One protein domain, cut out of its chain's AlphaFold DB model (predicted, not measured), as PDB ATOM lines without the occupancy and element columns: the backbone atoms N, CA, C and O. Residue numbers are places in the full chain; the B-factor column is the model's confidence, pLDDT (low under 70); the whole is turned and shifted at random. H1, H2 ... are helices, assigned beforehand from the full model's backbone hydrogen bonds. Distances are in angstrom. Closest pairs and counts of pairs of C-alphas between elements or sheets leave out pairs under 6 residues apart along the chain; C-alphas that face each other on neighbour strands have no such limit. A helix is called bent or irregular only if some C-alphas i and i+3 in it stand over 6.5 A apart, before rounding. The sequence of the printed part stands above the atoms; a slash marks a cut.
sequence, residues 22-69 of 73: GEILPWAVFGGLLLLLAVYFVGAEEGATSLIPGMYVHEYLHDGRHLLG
ATOM      1  N   GLY A  22      53.694  98.267  72.876       93.50
ATOM      2  CA  GLY A  22      53.880  99.301  73.898       93.50
ATOM      3  C   GLY A  22      53.467 100.709  73.453       93.50
ATOM      4  O   GLY A  22      53.017 101.491  74.282       93.50
ATOM      5  N   GLU A  23      53.561 101.017  72.158       93.56
ATOM      6  CA  GLU A  23      53.137 102.308  71.601       93.56
ATOM      7  C   GLU A  23      51.628 102.338  71.341       93.56
ATOM      8  O   GLU A  23      50.987 103.373  71.505       93.56
ATOM      9  N   ILE A  24      51.040 101.195  70.980       95.12
ATOM     10  CA  ILE A  24      49.609 101.063  70.676       95.12
ATOM     11  C   ILE A  24      48.775 100.976  71.959       95.12
ATOM     12  O   ILE A  24      47.664 101.506  72.013       95.12
ATOM     13  N   LEU A  25      49.294 100.317  72.998       96.31
ATOM     14  CA  LEU A  25      48.541  99.968  74.203       96.31
ATOM     15  C   LEU A  25      47.917 101.184  74.914       96.31
ATOM     16  O   LEU A  25      46.734 101.101  75.236       96.31
ATOM     17  N   PRO A  26      48.612 102.325  75.120       97.00
ATOM     18  CA  PRO A  26      48.011 103.489  75.772       97.00
ATOM     19  C   PRO A  26      46.825 104.058  74.989       97.00
ATOM     20  O   PRO A  26      45.794 104.386  75.575       97.00
ATOM     21  N   TRP A  27      46.938 104.119  73.659       97.06
ATOM     22  CA  TRP A  27      45.870 104.606  72.785       97.06
ATOM     23  C   TRP A  27      44.705 103.626  72.704       97.06
ATOM     24  O   TRP A  27      43.553 104.051  72.717       97.06
ATOM     25  N   ALA A  28      44.988 102.325  72.671       96.50
ATOM     26  CA  ALA A  28      43.964 101.288  72.703       96.50
ATOM     27  C   ALA A  28      43.188 101.309  74.028       96.50
ATOM     28  O   ALA A  28      41.964 101.210  74.017       96.50
ATOM     29  N   VAL A  29      43.875 101.501  75.159       97.75
ATOM     30  CA  VAL A  29      43.233 101.668  76.471       97.75
ATOM     31  C   VAL A  29      42.394 102.939  76.491       97.75
ATOM     32  O   VAL A  29      41.225 102.884  76.860       97.75
ATOM     33  N   PHE A  30      42.945 104.070  76.053       97.12
ATOM     34  CA  PHE A  30      42.215 105.335  76.012       97.12
ATOM     35  C   PHE A  30      40.961 105.251  75.128       97.12
ATOM     36  O   PHE A  30      39.861 105.568  75.578       97.12
ATOM     37  N   GLY A  31      41.103 104.752  73.898       97.81
ATOM     38  CA  GLY A  31      39.986 104.535  72.982       97.81
ATOM     39  C   GLY A  31      38.975 103.521  73.519       97.81
ATOM     40  O   GLY A  31      37.773 103.742  73.407       97.81
ATOM     41  N   GLY A  32      39.442 102.453  74.168       97.56
ATOM     42  CA  GLY A  32      38.590 101.465  74.825       97.56
ATOM     43  C   GLY A  32      37.771 102.061  75.970       97.56
ATOM     44  O   GLY A  32      36.577 101.800  76.064       97.56
ATOM     45  N   LEU A  33      38.369 102.920  76.798       97.56
ATOM     46  CA  LEU A  33      37.655 103.633  77.861       97.56
ATOM     47  C   LEU A  33      36.598 104.588  77.295       97.56
ATOM     48  O   LEU A  33      35.476 104.612  77.798       97.56
ATOM     49  N   LEU A  34      36.917 105.334  76.232       96.56
ATOM     50  CA  LEU A  34      35.940 106.193  75.557       96.56
ATOM     51  C   LEU A  34      34.801 105.388  74.925       96.56
ATOM     52  O   LEU A  34      33.646 105.801  75.004       96.56
ATOM     53  N   LEU A  35      35.106 104.232  74.336       94.81
ATOM     54  CA  LEU A  35      34.100 103.322  73.794       94.81
ATOM     55  C   LEU A  35      33.166 102.819  74.898       94.81
ATOM     56  O   LEU A  35      31.952 102.859  74.728       94.81
ATOM     57  N   LEU A  36      33.713 102.380  76.035       91.00
ATOM     58  CA  LEU A  36      32.915 101.945  77.184       91.00
ATOM     59  C   LEU A  36      32.032 103.076  77.720       91.00
ATOM     60  O   LEU A  36      30.868 102.841  78.034       91.00
ATOM     61  N   LEU A  37      32.554 104.303  77.773       88.88
ATOM     62  CA  LEU A  37      31.788 105.479  78.169       88.88
ATOM     63  C   LEU A  37      30.643 105.772  77.185       88.88
ATOM     64  O   LEU A  37      29.519 106.027  77.610       88.88
ATOM     65  N   ALA A  38      30.902 105.688  75.879       87.50
ATOM     66  CA  ALA A  38      29.878 105.863  74.853       87.50
ATOM     67  C   ALA A  38      28.788 104.786  74.960       87.50
ATOM     68  O   ALA A  38      27.602 105.108  74.954       87.50
ATOM     69  N   VAL A  39      29.181 103.520  75.129       84.62
ATOM     70  CA  VAL A  39      28.248 102.400  75.326       84.62
ATOM     71  C   VAL A  39      27.421 102.581  76.601       84.62
ATOM     72  O   VAL A  39      26.230 102.286  76.589       84.62
ATOM     73  N   TYR A  40      28.013 103.104  77.679       79.94
ATOM     74  CA  TYR A  40      27.292 103.422  78.911       79.94
ATOM     75  C   TYR A  40      26.216 104.489  78.693       79.94
ATOM     76  O   TYR A  40      25.069 104.270  79.070       79.94
ATOM     77  N   PHE A  41      26.560 105.612  78.054       75.94
ATOM     78  CA  PHE A  41      25.591 106.676  77.784       75.94
ATOM     79  C   PHE A  41      24.473 106.217  76.844       75.94
ATOM     80  O   PHE A  41      23.308 106.453  77.138       75.94
ATOM     81  N   VAL A  42      24.801 105.492  75.769       78.19
ATOM     82  CA  VAL A  42      23.791 104.909  74.868       78.19
ATOM     83  C   VAL A  42      22.898 103.907  75.614       78.19
ATOM     84  O   VAL A  42      21.681 103.922  75.456       78.19
ATOM     85  N   GLY A  43      23.475 103.056  76.467       75.25
ATOM     86  CA  GLY A  43      22.721 102.073  77.246       75.25
ATOM     87  C   GLY A  43      21.851 102.671  78.360       75.25
ATOM     88  O   GLY A  43      20.827 102.075  78.700       75.25
ATOM     89  N   ALA A  44      22.238 103.821  78.920       68.88
ATOM     90  CA  ALA A  44      21.473 104.540  79.940       68.88
ATOM     91  C   ALA A  44      20.187 105.172  79.379       68.88
ATOM     92  O   ALA A  44      19.155 105.156  80.056       68.88
ATOM     93  N   GLU A  45      20.235 105.655  78.136       63.78
ATOM     94  CA  GLU A  45      19.096 106.265  77.438       63.78
ATOM     95  C   GLU A  45      18.109 105.222  76.897       63.78
ATOM     96  O   GLU A  45      16.898 105.373  77.044       63.78
ATOM     97  N   GLU A  46      18.616 104.117  76.343       63.44
ATOM     98  CA  GLU A  46      17.798 103.041  75.756       63.44
ATOM     99  C   GLU A  46      17.291 102.021  76.799       63.44
ATOM    100  O   GLU A  46      16.773 100.956  76.460       63.44
ATOM    101  N   GLY A  47      17.475 102.294  78.097       60.47
ATOM    102  CA  GLY A  47      17.010 101.423  79.185       60.47
ATOM    103  C   GLY A  47      17.748 100.079  79.301       60.47
ATOM    104  O   GLY A  47      17.355  99.229  80.105       60.47
ATOM    105  N   ALA A  48      18.844  99.878  78.560       60.03
ATOM    106  CA  ALA A  48      19.674  98.673  78.631       60.03
ATOM    107  C   ALA A  48      20.373  98.531  79.994       60.03
ATOM    108  O   ALA A  48      20.643  97.417  80.446       60.03
ATOM    109  N   THR A  49      20.604  99.644  80.698       56.88
ATOM    110  CA  THR A  49      21.046  99.623  82.098       56.88
ATOM    111  C   THR A  49      19.900  99.507  83.100       56.88
ATOM    112  O   THR A  49      20.194  99.540  84.283       56.88
ATOM    113  N   SER A  50      18.628  99.344  82.713       54.91
ATOM    114  CA  SER A  50      17.504  99.307  83.679       54.91
ATOM    115  C   SER A  50      17.565  98.146  84.689       54.91
ATOM    116  O   SER A  50      16.901  98.194  85.720       54.91
ATOM    117  N   LEU A  51      18.409  97.134  84.441       53.69
ATOM    118  CA  LEU A  51      18.743  96.059  85.390       53.69
ATOM    119  C   LEU A  51      19.665  96.513  86.538       53.69
ATOM    120  O   LEU A  51      19.711  95.866  87.583       53.69
ATOM    121  N   ILE A  52      20.399  97.611  86.359       57.16
ATOM    122  CA  ILE A  52      21.158  98.296  87.404       57.16
ATOM    123  C   ILE A  52      20.329  99.532  87.772       57.16
ATOM    124  O   ILE A  52      20.043 100.330  86.885       57.16
ATOM    125  N   PRO A  53      19.914  99.737  89.033       56.78
ATOM    126  CA  PRO A  53      19.112 100.901  89.410       56.78
ATOM    127  C   PRO A  53      19.902 102.205  89.183       56.78
ATOM    128  O   PRO A  53      20.610 102.692  90.060       56.78
ATOM    129  N   GLY A  54      19.794 102.753  87.973       61.94
ATOM    130  CA  GLY A  54      20.450 103.966  87.484       61.94
ATOM    131  C   GLY A  54      19.481 105.138  87.376       61.94
ATOM    132  O   GLY A  54      19.617 105.955  86.474       61.94
ATOM    133  N   MET A  55      18.493 105.204  88.271       65.25
ATOM    134  CA  MET A  55      17.375 106.152  88.222       65.25
ATOM    135  C   MET A  55      17.844 107.617  88.148       65.25
ATOM    136  O   MET A  55      17.349 108.375  87.330       65.25
ATOM    137  N   TYR A  56      18.890 107.981  88.901       69.31
ATOM    138  CA  TYR A  56      19.469 109.332  88.876       69.31
ATOM    139  C   TYR A  56      20.126 109.709  87.547       69.31
ATOM    140  O   TYR A  56      19.995 110.838  87.089       69.31
ATOM    141  N   VAL A  57      20.879 108.785  86.945       75.94
ATOM    142  CA  VAL A  57      21.569 109.056  85.676       75.94
ATOM    143  C   VAL A  57      20.553 109.078  84.540       75.94
ATOM    144  O   VAL A  57      20.599 109.968  83.702       75.94
ATOM    145  N   HIS A  58      19.599 108.151  84.571       75.62
ATOM    146  CA  HIS A  58      18.500 108.089  83.622       75.62
ATOM    147  C   HIS A  58      17.660 109.374  83.645       75.62
ATOM    148  O   HIS A  58      17.441 109.962  82.596       75.62
ATOM    149  N   GLU A  59      17.272 109.883  84.820       77.62
ATOM    150  CA  GLU A  59      16.548 111.159  84.937       77.62
ATOM    151  C   GLU A  59      17.397 112.359  84.502       77.62
ATOM    152  O   GLU A  59      16.912 113.207  83.759       77.62
ATOM    153  N   TYR A  60      18.676 112.420  84.891       77.19
ATOM    154  CA  TYR A  60      19.567 113.520  84.508       77.19
ATOM    155  C   TYR A  60      19.743 113.638  82.989       77.19
ATOM    156  O   TYR A  60      19.685 114.744  82.441       77.19
ATOM    157  N   LEU A  61      19.963 112.520  82.292       77.44
ATOM    158  CA  LEU A  61      20.082 112.546  80.836       77.44
ATOM    159  C   LEU A  61      18.727 112.756  80.148       77.44
ATOM    160  O   LEU A  61      18.646 113.543  79.199       77.44
ATOM    161  N   HIS A  62      17.663 112.146  80.667       80.50
ATOM    162  CA  HIS A  62      16.306 112.348  80.172       80.50
ATOM    163  C   HIS A  62      15.878 113.828  80.260       80.50
ATOM    164  O   HIS A  62      15.367 114.384  79.283       80.50
ATOM    165  N   ASP A  63      16.175 114.499  81.377       84.75
ATOM    166  CA  ASP A  63      15.958 115.938  81.568       84.75
ATOM    167  C   ASP A  63      16.885 116.778  80.682       84.75
ATOM    168  O   ASP A  63      16.459 117.782  80.108       84.75
ATOM    169  N   GLY A  64      18.137 116.356  80.499       81.06
ATOM    170  CA  GLY A  64      19.078 116.997  79.581       81.06
ATOM    171  C   GLY A  64      18.571 117.025  78.135       81.06
ATOM    172  O   GLY A  64      18.639 118.067  77.476       81.06
ATOM    173  N   ARG A  65      17.989 115.921  77.651       77.75
ATOM    174  CA  ARG A  65      17.360 115.833  76.322       77.75
ATOM    175  C   ARG A  65      16.197 116.820  76.179       77.75
ATOM    176  O   ARG A  65      16.102 117.501  75.156       77.75
ATOM    177  N   HIS A  66      15.372 116.957  77.219       82.12
ATOM    178  CA  HIS A  66      14.302 117.957  77.255       82.12
ATOM    179  C   HIS A  66      14.836 119.393  77.256       82.12
ATOM    180  O   HIS A  66      14.304 120.235  76.532       82.12
ATOM    181  N   LEU A  67      15.899 119.679  78.017       80.75
ATOM    182  CA  LEU A  67      16.536 121.003  78.051       80.75
ATOM    183  C   LEU A  67      17.152 121.395  76.703       80.75
ATOM    184  O   LEU A  67      17.127 122.566  76.331       80.75
ATOM    185  N   LEU A  68      17.675 120.423  75.955       81.00
ATOM    186  CA  LEU A  68      18.215 120.614  74.606       81.00
ATOM    187  C   LEU A  68      17.122 120.653  73.517       81.00
ATOM    188  O   LEU A  68      17.442 120.843  72.344       81.00
ATOM    189  N   GLY A  69      15.844 120.515  73.891       74.75
ATOM    190  CA  GLY A  69      14.697 120.639  72.987       74.75
ATOM    191  C   GLY A  69      14.438 119.413  72.107       74.75
ATOM    192  O   GLY A  69      13.653 119.503  71.162       74.75
TER     193      GLY A  69
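AT A GLANCE: This is residues 22 to 69 of the 73 residues of an uncharacterized protein of Methylocella silvestris (strain DSM 15510 / CIP 108128 / LMG 27833 / NCIMB 13906 / BL2) (UniProt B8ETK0). A long helix, H1, sticks out as an arm with residues 22 to 38, and its far end meets the side of a shorter helix, H2, at about a right angle; a loop, residues 46 to 54, joins the two. The printed part has 48 residues with two named helices, H1 then H2, and no named strand: all helix. It is flat, spanning 43 by 27 by 14 A, and only just loose, close to extended, with a radius of gyration of the C-alphas of 14.2 A.

IN THESE COORDINATES: H1, residues 22 to 45, runs 35.7 A from C-alpha 22 at (53.880, 99.301, 73.898). It is irregular, but only just: C-alphas 23 and 26 are 6.7 A apart. H2, residues 55 to 67, runs 18.0 A to C-alpha 67 at (16.536, 121.003, 78.051).

HOW THE PARTS SIT: H1 touches H2 with residues 44 to 45 alone, and H2 touches H1 with residues 57 to 62 alone. Their closest C-alphas, of Ala 44 and His 58, are 5.9 A apart. Their lines are about perpendicular, at 81 degrees. In H2 every O i to N i+4 pair is within hydrogen-bond range; in H1, 18 of 20.

THE WHOLE: The farthest C-alphas, of Gly 22 and Gly 69, are 44.6 A apart. The printed part has no cut, and the link is short. Residues 44 to 56 have pLDDT under 70.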